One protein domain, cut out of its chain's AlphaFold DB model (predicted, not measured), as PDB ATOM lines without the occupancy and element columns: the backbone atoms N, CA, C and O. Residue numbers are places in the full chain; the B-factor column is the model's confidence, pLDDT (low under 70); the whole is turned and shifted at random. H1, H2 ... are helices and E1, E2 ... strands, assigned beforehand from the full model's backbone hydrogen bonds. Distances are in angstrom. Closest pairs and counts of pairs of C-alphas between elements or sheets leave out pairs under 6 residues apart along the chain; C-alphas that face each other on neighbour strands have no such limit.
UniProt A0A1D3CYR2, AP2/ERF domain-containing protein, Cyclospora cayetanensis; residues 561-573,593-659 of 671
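This is residues 561 to 573 and 593 to 659 of the 671 residues of the protein "AP2/ERF domain-containing protein" of Cyclospora cayetanensis (UniProt A0A1D3CYR2). One long helix, H2, lies lengthwise over one face of a small sheet of three strands, covering E2 and E3, while the other face of the sheet bears no named helix. The short helix H1 sits off the sheet, near H2 at Leu 567 and Val 642, and residues 645 to 659 make a tail with no named element. The printed part has 80 residues, with two named helices and three named strands in the order H1, E1, E2, E3, H2; the sheet runs E1, E2, E3, all antiparallel, and the class is mixed, helices and strands. The whole is compact, with a radius of gyration of the C-alphas of 12.6 A and spans of 39 by 26 by 23 A.

H1 is residues 565 to 569, beginning at C-alpha 565 at (131.417, 158.547, 79.535). After the cut come E1, residues 597 to 599, then E2, residues 602 to 608, 19.5 A long, and E3, residues 613 to 619, 19.8 A long. C-alpha 602 stands at (146.102, 172.057, 83.766). H2, residues 625 to 644, is 28.9 A long and ends at C-alpha 644 at (126.943, 170.315, 70.885).

The three strands form a meander, each strand the antiparallel neighbour of the one before, with E1 and E3 as edge strands. E1 and E2 are a hairpin, their directions at 141 degrees, with N 597 and O 604 within hydrogen-bond range at 2.8 A. E2 and E3 are a second hairpin, at 159 degrees, with N 605 and O 616 at 3.0 A and N 616 and O 605 at 2.8 A. H2 is on the sheet at a height over the sheet of 8.8 A, in two layers, a helix on one face of a sheet. It lies over E2 and E3 and runs along the strands, at 5 degrees to E2 on the local plane. The closest C-alphas of E3 and H2 are those of Phe 618 and Gln 631, 5.8 A apart; those of E2 and H2 are Trp 603 and His 632, 6.5 A. H1 is not on the sheet and is apart from E2 and E3. H1 and H2 are close but not clearly touching, with the C-alphas of Leu 567 and Val 642 closest at 7.6 A. In H1 and H2 every O i to N i+4 pair is within hydrogen-bond range.

The two C-alphas farthest apart are those of Leu 573 and Gly 623, 38.6 A. Residues 574 to 592 are not printed, and C-alphas 573 and 593 are 23.1 A apart across the cut. Of the links printed whole, E1 to E2, E2 to E3 and E3 to H2 are tight. The mean pLDDT of the printed part is 74.8; residues 561 to 563, 565 to 573, 593 to 595 and 651 to 659 are under 70.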
ATOM      1  N   LYS A 561     132.556 158.627  73.321       58.94
ATOM      2  CA  LYS A 561     131.727 157.953  74.343       58.94
ATOM      3  C   LYS A 561     132.528 156.999  75.240       58.94
ATOM      4  O   LYS A 561     132.115 156.754  76.369       58.94
ATOM      5  N   LYS A 562     133.678 156.498  74.767       61.16
ATOM      6  CA  LYS A 562     134.626 155.690  75.559       61.16
ATOM      7  C   LYS A 562     135.610 156.547  76.366       61.16
ATOM      8  O   LYS A 562     136.068 156.110  77.413       61.16
ATOM      9  N   VAL A 563     135.932 157.754  75.888       65.25
ATOM     10  CA  VAL A 563     136.906 158.673  76.518       65.25
ATOM     11  C   VAL A 563     136.253 159.585  77.568       65.25
ATOM     12  O   VAL A 563     136.874 159.899  78.579       65.25
ATOM     13  N   PHE A 564     134.997 159.985  77.345       72.81
ATOM     14  CA  PHE A 564     134.218 160.875  78.212       72.81
ATOM     15  C   PHE A 564     132.814 160.299  78.498       72.81
ATOM     16  O   PHE A 564     131.806 160.876  78.068       72.81
ATOM     17  N   PRO A 565     132.708 159.153  79.201       66.56
ATOM     18  CA  PRO A 565     131.417 158.547  79.535       66.56
ATOM     19  C   PRO A 565     130.522 159.480  80.368       66.56
ATOM     20  O   PRO A 565     129.298 159.417  80.254       66.56
ATOM     21  N   GLU A 566     131.102 160.413  81.132       68.50
ATOM     22  CA  GLU A 566     130.352 161.430  81.871       68.50
ATOM     23  C   GLU A 566     129.592 162.402  80.959       68.50
ATOM     24  O   GLU A 566     128.580 162.948  81.376       68.50
ATOM     25  N   LEU A 567     130.026 162.603  79.708       64.19
ATOM     26  CA  LEU A 567     129.250 163.363  78.727       64.19
ATOM     27  C   LEU A 567     128.192 162.500  78.037       64.19
ATOM     28  O   LEU A 567     127.216 163.051  77.533       64.19
ATOM     29  N   ALA A 568     128.350 161.174  77.994       60.34
ATOM     30  CA  ALA A 568     127.418 160.276  77.312       60.34
ATOM     31  C   ALA A 568     126.083 160.145  78.063       60.34
ATOM     32  O   ALA A 568     125.036 160.282  77.432       60.34
ATOM     33  N   LEU A 569     126.135 159.963  79.389       60.00
ATOM     34  CA  LEU A 569     124.962 159.799  80.264       60.00
ATOM     35  C   LEU A 569     124.094 161.065  80.362       60.00
ATOM     36  O   LEU A 569     122.875 160.976  80.477       60.00
ATOM     37  N   LEU A 570     124.719 162.244  80.268       56.88
ATOM     38  CA  LEU A 570     124.043 163.528  80.432       56.88
ATOM     39  C   LEU A 570     122.992 163.778  79.325       56.88
ATOM     40  O   LEU A 570     123.367 163.865  78.141       56.88
ATOM     41  N   PRO A 571     121.706 164.006  79.675       57.94
ATOM     42  CA  PRO A 571     120.664 164.330  78.700       57.94
ATOM     43  C   PRO A 571     120.949 165.671  78.013       57.94
ATOM     44  O   PRO A 571     121.584 166.560  78.593       57.94
ATOM     45  N   VAL A 572     120.481 165.844  76.776       60.88
ATOM     46  CA  VAL A 572     120.596 167.128  76.064       60.88
ATOM     47  C   VAL A 572     119.705 168.159  76.757       60.88
ATOM     48  O   VAL A 572     118.521 167.909  76.985       60.88
ATOM     49  N   LEU A 573     120.264 169.324  77.088       57.69
ATOM     50  CA  LEU A 573     119.478 170.418  77.650       57.69
ATOM     51  C   LEU A 573     118.670 171.077  76.527       57.69
ATOM     52  O   LEU A 573     119.176 171.924  75.793       57.69
ATOM     53  N   VAL A 593     140.064 183.226  74.975       44.00
ATOM     54  CA  VAL A 593     139.344 181.943  74.970       44.00
ATOM     55  C   VAL A 593     138.092 182.042  75.841       44.00
ATOM     56  O   VAL A 593     138.144 182.535  76.973       44.00
ATOM     57  N   ARG A 594     136.973 181.572  75.293       56.88
ATOM     58  CA  ARG A 594     135.691 181.337  75.967       56.88
ATOM     59  C   ARG A 594     135.474 179.813  75.915       56.88
ATOM     60  O   ARG A 594     135.914 179.184  74.958       56.88
ATOM     61  N   GLY A 595     134.962 179.206  76.984       68.69
ATOM     62  CA  GLY A 595     134.851 177.743  77.125       68.69
ATOM     63  C   GLY A 595     136.079 176.954  77.619       68.69
ATOM     64  O   GLY A 595     135.891 175.903  78.226       68.69
ATOM     65  N   MET A 596     137.322 177.429  77.459       73.50
ATOM     66  CA  MET A 596     138.511 176.749  78.017       73.50
ATOM     67  C   MET A 596     139.490 177.719  78.686       73.50
ATOM     68  O   MET A 596     139.881 178.741  78.124       73.50
ATOM     69  N   TYR A 597     139.914 177.374  79.899       79.12
ATOM     70  CA  TYR A 597     140.758 178.181  80.770       79.12
ATOM     71  C   TYR A 597     142.139 177.543  80.930       79.12
ATOM     72  O   TYR A 597     142.263 176.340  81.160       79.12
ATOM     73  N   PHE A 598     143.181 178.364  80.846       78.12
ATOM     74  CA  PHE A 598     144.546 177.957  81.156       78.12
ATOM     75  C   PHE A 598     144.826 178.158  82.650       78.12
ATOM     76  O   PHE A 598     144.662 179.263  83.169       78.12
ATOM     77  N   GLN A 599     145.263 177.101  83.327       76.94
ATOM     78  CA  GLN A 599     145.776 177.127  84.694       76.94
ATOM     79  C   GLN A 599     147.180 176.501  84.683       76.94
ATOM     80  O   GLN A 599     147.459 175.613  83.882       76.94
ATOM     81  N   GLN A 600     148.084 176.952  85.557       77.62
ATOM     82  CA  GLN A 600     149.420 176.350  85.651       77.62
ATOM     83  C   GLN A 600     149.293 174.853  85.971       77.62
ATOM     84  O   GLN A 600     148.756 174.487  87.015       77.62
ATOM     85  N   GLY A 601     149.747 174.010  85.040       81.81
ATOM     86  CA  GLY A 601     149.691 172.551  85.142       81.81
ATOM     87  C   GLY A 601     148.353 171.904  84.763       81.81
ATOM     88  O   GLY A 601     148.234 170.692  84.908       81.81
ATOM     89  N   ALA A 602     147.341 172.650  84.290       87.25
ATOM     90  CA  ALA A 602     146.102 172.057  83.766       87.25
ATOM     91  C   ALA A 602     145.327 172.955  82.784       87.25
ATOM     92  O   ALA A 602     145.150 174.154  83.011       87.25
ATOM     93  N   TRP A 603     144.736 172.357  81.748       86.31
ATOM     94  CA  TRP A 603     143.612 172.978  81.039       86.31
ATOM     95  C   TRP A 603     142.319 172.708  81.813       86.31
ATOM     96  O   TRP A 603     142.083 171.591  82.273       86.31
ATOM     97  N   LYS A 604     141.477 173.728  81.975       87.94
ATOM     98  CA  LYS A 604     140.228 173.666  82.739       87.94
ATOM     99  C   LYS A 604     139.041 174.033  81.854       87.94
ATOM    100  O   LYS A 604     139.080 175.053  81.175       87.94
ATOM    101  N   ILE A 605     137.971 173.244  81.898       86.19
ATOM    102  CA  ILE A 605     136.713 173.519  81.185       86.19
ATOM    103  C   ILE A 605     135.566 173.486  82.185       86.19
ATOM    104  O   ILE A 605     135.450 172.535  82.959       86.19
ATOM    105  N   ASN A 606     134.717 174.511  82.157       84.06
ATOM    106  CA  ASN A 606     133.535 174.596  83.006       84.06
ATOM    107  C   ASN A 606     132.283 174.344  82.153       84.06
ATOM    108  O   ASN A 606     132.184 174.857  81.040       84.06
ATOM    109  N   TYR A 607     131.335 173.564  82.667       84.69
ATOM    110  CA  TYR A 607     130.113 173.177  81.953       84.69
ATOM    111  C   TYR A 607     128.960 172.928  82.934       84.69
ATOM    112  O   TYR A 607     129.191 172.722  84.125       84.69
ATOM    113  N   PHE A 608     127.717 172.909  82.456       79.19
ATOM    114  CA  PHE A 608     126.578 172.430  83.240       79.19
ATOM    115  C   PHE A 608     126.468 170.902  83.148       79.19
ATOM    116  O   PHE A 608     126.230 170.350  82.071       79.19
ATOM    117  N   GLY A 609     126.621 170.216  84.284       78.44
ATOM    118  CA  GLY A 609     126.328 168.788  84.457       78.44
ATOM    119  C   GLY A 609     124.861 168.540  84.829       78.44
ATOM    120  O   GLY A 609     123.990 169.361  84.547       78.44
ATOM    121  N   GLU A 610     124.562 167.404  85.458       72.69
ATOM    122  CA  GLU A 610     123.239 167.132  86.054       72.69
ATOM    123  C   GLU A 610     122.980 167.995  87.295       72.69
ATOM    124  O   GLU A 610     121.907 168.571  87.444       72.69
ATOM    125  N   PHE A 611     123.991 168.147  88.153       73.38
ATOM    126  CA  PHE A 611     123.869 168.790  89.467       73.38
ATOM    127  C   PHE A 611     124.227 170.291  89.472       73.38
ATOM    128  O   PHE A 611     124.444 170.874  90.533       73.38
ATOM    129  N   GLY A 612     124.293 170.931  88.298       75.69
ATOM    130  CA  GLY A 612     124.647 172.349  88.139       75.69
ATOM    131  C   GLY A 612     126.030 172.575  87.516       75.69
ATOM    132  O   GLY A 612     126.433 171.845  86.611       75.69
ATOM    133  N   GLU A 613     126.732 173.629  87.943       82.12
ATOM    134  CA  GLU A 613     128.051 174.000  87.405       82.12
ATOM    135  C   GLU A 613     129.144 173.002  87.827       82.12
ATOM    136  O   GLU A 613     129.373 172.765  89.012       82.12
ATOM    137  N   MET A 614     129.845 172.457  86.835       79.50
ATOM    138  CA  MET A 614     130.918 171.472  86.959       79.50
ATOM    139  C   MET A 614     132.215 171.994  86.324       79.50
ATOM    140  O   MET A 614     132.214 172.914  85.505       79.50
ATOM    141  N   SER A 615     133.352 171.394  86.682       85.19
ATOM    142  CA  SER A 615     134.659 171.670  86.068       85.19
ATOM    143  C   SER A 615     135.395 170.367  85.751       85.19
ATOM    144  O   SER A 615     135.605 169.558  86.652       85.19
ATOM    145  N   LYS A 616     135.838 170.187  84.503       85.75
ATOM    146  CA  LYS A 616     136.788 169.139  84.093       85.75
ATOM    147  C   LYS A 616     138.199 169.737  84.040       85.75
ATOM    148  O   LYS A 616     138.366 170.889  83.636       85.75
ATOM    149  N   LEU A 617     139.198 168.960  84.455       88.75
ATOM    150  CA  LEU A 617     140.619 169.318  84.404       88.75
ATOM    151  C   LEU A 617     141.383 168.316  83.530       88.75
ATOM    152  O   LEU A 617     141.113 167.118  83.586       88.75
ATOM    153  N   PHE A 618     142.352 168.826  82.774       88.88
ATOM    154  CA  PHE A 618     143.269 168.085  81.910       88.88
ATOM    155  C   PHE A 618     144.701 168.466  82.322       88.88
ATOM    156  O   PHE A 618     145.221 169.481  81.839       88.88
ATOM    157  N   PRO A 619     145.293 167.756  83.301       87.56
ATOM    158  CA  PRO A 619     146.594 168.104  83.862       87.56
ATOM    159  C   PRO A 619     147.728 167.849  82.863       87.56
ATOM    160  O   PRO A 619     147.614 166.961  82.024       87.56
ATOM    161  N   TYR A 620     148.812 168.617  82.963       88.00
ATOM    162  CA  TYR A 620     150.038 168.428  82.182       88.00
ATOM    163  C   TYR A 620     151.276 168.844  83.001       88.00
ATOM    164  O   TYR A 620     151.204 169.796  83.784       88.00
ATOM    165  N   THR A 621     152.425 168.185  82.822       85.31
ATOM    166  CA  THR A 621     153.664 168.574  83.526       85.31
ATOM    167  C   THR A 621     154.272 169.872  82.974       85.31
ATOM    168  O   THR A 621     154.283 170.135  81.766       85.31
ATOM    169  N   HIS A 622     154.778 170.737  83.861       76.94
ATOM    170  CA  HIS A 622     155.349 172.024  83.457       76.94
ATOM    171  C   HIS A 622     156.658 171.818  82.677       76.94
ATOM    172  O   HIS A 622     157.570 171.154  83.155       76.94
ATOM    173  N   GLY A 623     156.762 172.417  81.488       75.38
ATOM    174  CA  GLY A 623     157.909 172.261  80.582       75.38
ATOM    175  C   GLY A 623     157.735 171.166  79.522       75.38
ATOM    176  O   GLY A 623     158.345 171.255  78.458       75.38
ATOM    177  N   ASN A 624     156.843 170.189  79.724       85.69
ATOM    178  CA  ASN A 624     156.577 169.152  78.727       85.69
ATOM    179  C   ASN A 624     155.624 169.654  77.625       85.69
ATOM    180  O   ASN A 624     154.408 169.459  77.668       85.69
ATOM    181  N   ALA A 625     156.190 170.294  76.600       83.19
ATOM    182  CA  ALA A 625     155.428 170.847  75.479       83.19
ATOM    183  C   ALA A 625     154.607 169.794  74.699       83.19
ATOM    184  O   ALA A 625     153.552 170.126  74.152       83.19
ATOM    185  N   LYS A 626     155.051 168.524  74.659       84.94
ATOM    186  CA  LYS A 626     154.321 167.431  73.988       84.94
ATOM    187  C   LYS A 626     153.033 167.094  74.744       84.94
ATOM    188  O   LYS A 626     151.952 167.123  74.159       84.94
ATOM    189  N   GLU A 627     153.145 166.857  76.048       84.19
ATOM    190  CA  GLU A 627     152.011 166.564  76.932       84.19
ATOM    191  C   GLU A 627     151.046 167.753  77.029       84.19
ATOM    192  O   GLU A 627     149.841 167.586  76.848       84.19
ATOM    193  N   MET A 628     151.565 168.975  77.204       84.56
ATOM    194  CA  MET A 628     150.761 170.203  77.221       84.56
ATOM    195  C   MET A 628     149.902 170.350  75.953       84.56
ATOM    196  O   MET A 628     148.732 170.732  76.049       84.56
ATOM    197  N   LYS A 629     150.455 170.013  74.775       83.69
ATOM    198  CA  LYS A 629     149.737 170.012  73.491       83.69
ATOM    199  C   LYS A 629     148.716 168.872  73.399       83.69
ATOM    200  O   LYS A 629     147.596 169.108  72.954       83.69
ATOM    201  N   GLN A 630     149.060 167.661  73.837       85.94
ATOM    202  CA  GLN A 630     148.143 166.515  73.850       85.94
ATOM    203  C   GLN A 630     146.915 166.783  74.737       85.94
ATOM    204  O   GLN A 630     145.778 166.619  74.295       85.94
ATOM    205  N   GLN A 631     147.140 167.290  75.948       86.31
ATOM    206  CA  GLN A 631     146.089 167.638  76.905       86.31
ATOM    207  C   GLN A 631     145.244 168.828  76.424       86.31
ATOM    208  O   GLN A 631     144.031 168.840  76.624       86.31
ATOM    209  N   HIS A 632     145.843 169.785  75.702       84.88
ATOM    210  CA  HIS A 632     145.101 170.856  75.026       84.88
ATOM    211  C   HIS A 632     144.132 170.312  73.961       84.88
ATOM    212  O   HIS A 632     143.005 170.794  73.858       84.88
ATOM    213  N   MET A 633     144.539 169.306  73.175       84.31
ATOM    214  CA  MET A 633     143.661 168.689  72.169       84.31
ATOM    215  C   MET A 633     142.510 167.912  72.821       84.31
ATOM    216  O   MET A 633     141.362 168.092  72.418       84.31
ATOM    217  N   LEU A 634     142.784 167.118  73.864       85.25
ATOM    218  CA  LEU A 634     141.744 166.412  74.629       85.25
ATOM    219  C   LEU A 634     140.732 167.387  75.248       85.25
ATOM    220  O   LEU A 634     139.525 167.155  75.175       85.25
ATOM    221  N   ALA A 635     141.211 168.510  75.786       86.50
ATOM    222  CA  ALA A 635     140.363 169.566  76.312       86.50
ATOM    223  C   ALA A 635     139.526 170.244  75.204       86.50
ATOM    224  O   ALA A 635     138.308 170.358  75.348       86.50
ATOM    225  N   ARG A 636     140.112 170.615  74.052       84.81
ATOM    226  CA  ARG A 636     139.342 171.157  72.908       84.81
ATOM    227  C   ARG A 636     138.238 170.206  72.437       84.81
ATOM    228  O   ARG A 636     137.129 170.667  72.177       84.81
ATOM    229  N   LEU A 637     138.519 168.903  72.368       84.38
ATOM    230  CA  LEU A 637     137.518 167.888  72.030       84.38
ATOM    231  C   LEU A 637     136.406 167.830  73.086       84.38
ATOM    232  O   LEU A 637     135.234 167.857  72.727       84.38
ATOM    233  N   PHE A 638     136.734 167.816  74.381       85.69
ATOM    234  CA  PHE A 638     135.729 167.851  75.452       85.69
ATOM    235  C   PHE A 638     134.821 169.089  75.361       85.69
ATOM    236  O   PHE A 638     133.601 168.968  75.473       85.69
ATOM    237  N   LEU A 639     135.393 170.272  75.097       84.19
ATOM    238  CA  LEU A 639     134.624 171.508  74.937       84.19
ATOM    239  C   LEU A 639     133.655 171.443  73.745       84.19
ATOM    240  O   LEU A 639     132.507 171.861  73.888       84.19
ATOM    241  N   LYS A 640     134.075 170.887  72.599       82.81
ATOM    242  CA  LYS A 640     133.218 170.754  71.408       82.81
ATOM    243  C   LYS A 640     131.918 169.998  71.732       82.81
ATOM    244  O   LYS A 640     130.832 170.539  71.528       82.81
ATOM    245  N   HIS A 641     132.021 168.843  72.392       79.06
ATOM    246  CA  HIS A 641     130.856 168.048  72.808       79.06
ATOM    247  C   HIS A 641     130.003 168.722  73.906       79.06
ATOM    248  O   HIS A 641     128.785 168.540  73.951       79.06
ATOM    249  N   VAL A 642     130.601 169.544  74.783       83.38
ATOM    250  CA  VAL A 642     129.854 170.381  75.747       83.38
ATOM    251  C   VAL A 642     128.963 171.405  75.030       83.38
ATOM    252  O   VAL A 642     127.837 171.647  75.470       83.38
ATOM    253  N   ILE A 643     129.433 171.987  73.923       80.44
ATOM    254  CA  ILE A 643     128.669 172.955  73.120       80.44
ATOM    255  C   ILE A 643     127.578 172.248  72.313       80.44
ATOM    256  O   ILE A 643     126.427 172.675  72.366       80.44
ATOM    257  N   GLU A 644     127.902 171.138  71.644       79.00
ATOM    258  CA  GLU A 644     126.943 170.315  70.885       79.00
ATOM    259  C   GLU A 644     125.760 169.859  71.759       79.00
ATOM    260  O   GLU A 644     124.604 169.916  71.339       79.00
ATOM    261  N   LYS A 645     126.016 169.504  73.027       77.44
ATOM    262  CA  LYS A 645     124.972 169.154  74.009       77.44
ATOM    263  C   LYS A 645     124.281 170.352  74.683       77.44
ATOM    264  O   LYS A 645     123.470 170.143  75.588       77.44
ATOM    265  N   ASN A 646     124.576 171.588  74.264       74.25
ATOM    266  CA  ASN A 646     124.088 172.847  74.851       74.25
ATOM    267  C   ASN A 646     124.342 172.975  76.371       74.25
ATOM    268  O   ASN A 646     123.543 173.540  77.115       74.25
ATOM    269  N   ARG A 647     125.485 172.460  76.844       74.94
ATOM    270  CA  ARG A 647     125.900 172.443  78.261       74.94
ATOM    271  C   ARG A 647     126.945 173.507  78.618       74.94
ATOM    272  O   ARG A 647     127.534 173.461  79.696       74.94
ATOM    273  N   GLN A 648     127.152 174.485  77.741       75.94
ATOM    274  CA  GLN A 648     127.959 175.678  78.012       75.94
ATOM    275  C   GLN A 648     127.368 176.554  79.134       75.94
ATOM    276  O   GLN A 648     126.149 176.669  79.263       75.94
ATOM    277  N   ILE A 649     128.224 177.204  79.932       73.12
ATOM    278  CA  ILE A 649     127.789 178.082  81.038       73.12
ATOM    279  C   ILE A 649     127.409 179.472  80.523       73.12
ATOM    280  O   ILE A 649     126.523 180.141  81.068       73.12
ATOM    281  N   HIS A 650     128.063 179.925  79.457       71.69
ATOM    282  CA  HIS A 650     127.739 181.152  78.752       71.69
ATOM    283  C   HIS A 650     127.489 180.858  77.273       71.69
ATOM    284  O   HIS A 650     128.195 180.057  76.673       71.69
ATOM    285  N   GLU A 651     126.548 181.583  76.658       63.22
ATOM    286  CA  GLU A 651     126.218 181.508  75.216       63.22
ATOM    287  C   GLU A 651     127.446 181.628  74.294       63.22
ATOM    288  O   GLU A 651     127.412 181.233  73.133       63.22
ATOM    289  N   SER A 652     128.519 182.221  74.815       62.41
ATOM    290  CA  SER A 652     129.751 182.514  74.103       62.41
ATOM    291  C   SER A 652     130.865 181.486  74.264       62.41
ATOM    292  O   SER A 652     131.940 181.702  73.714       62.41
ATOM    293  N   ASP A 653     130.681 180.430  75.054       65.25
ATOM    294  CA  ASP A 653     131.753 179.458  75.319       65.25
ATOM    295  C   ASP A 653     132.040 178.532  74.119       65.25
ATOM    296  O   ASP A 653     133.027 177.802  74.139       65.25
ATOM    297  N   GLY A 654     131.249 178.637  73.043       56.56
ATOM    298  CA  GLY A 654     131.574 178.127  71.705       56.56
ATOM    299  C   GLY A 654     132.276 179.103  70.747       56.56
ATOM    300  O   GLY A 654     132.593 178.716  69.622       56.56
ATOM    301  N   GLU A 655     132.551 180.354  71.140       55.53
ATOM    302  CA  GLU A 655     133.299 181.302  70.296       55.53
ATOM    303  C   GLU A 655     134.789 180.908  70.189       55.53
ATOM    304  O   GLU A 655     135.616 181.353  70.988       55.53
ATOM    305  N   GLY A 656     135.145 180.110  69.172       52.38
ATOM    306  CA  GLY A 656     136.544 179.802  68.828       52.38
ATOM    307  C   GLY A 656     136.861 178.351  68.441       52.38
ATOM    308  O   GLY A 656     138.037 178.006  68.356       52.38
ATOM    309  N   LEU A 657     135.853 177.497  68.224       53.81
ATOM    310  CA  LEU A 657     136.033 176.086  67.837       53.81
ATOM    311  C   LEU A 657     135.681 175.760  66.372       53.81
ATOM    312  O   LEU A 657     135.484 174.598  66.038       53.81
ATOM    313  N   SER A 658     135.638 176.755  65.485       48.47
ATOM    314  CA  SER A 658     135.549 176.524  64.036       48.47
ATOM    315  C   SER A 658     136.785 175.769  63.531       48.47
ATOM    316  O   SER A 658     137.908 176.260  63.674       48.47
ATOM    317  N   ASP A 659     136.583 174.603  62.919       46.16
ATOM    318  CA  ASP A 659     137.669 173.717  62.475       46.16
ATOM    319  C   ASP A 659     138.404 174.219  61.204       46.16
ATOM    320  O   ASP A 659     139.437 173.670  60.834       46.16
TER     321      ASP A 659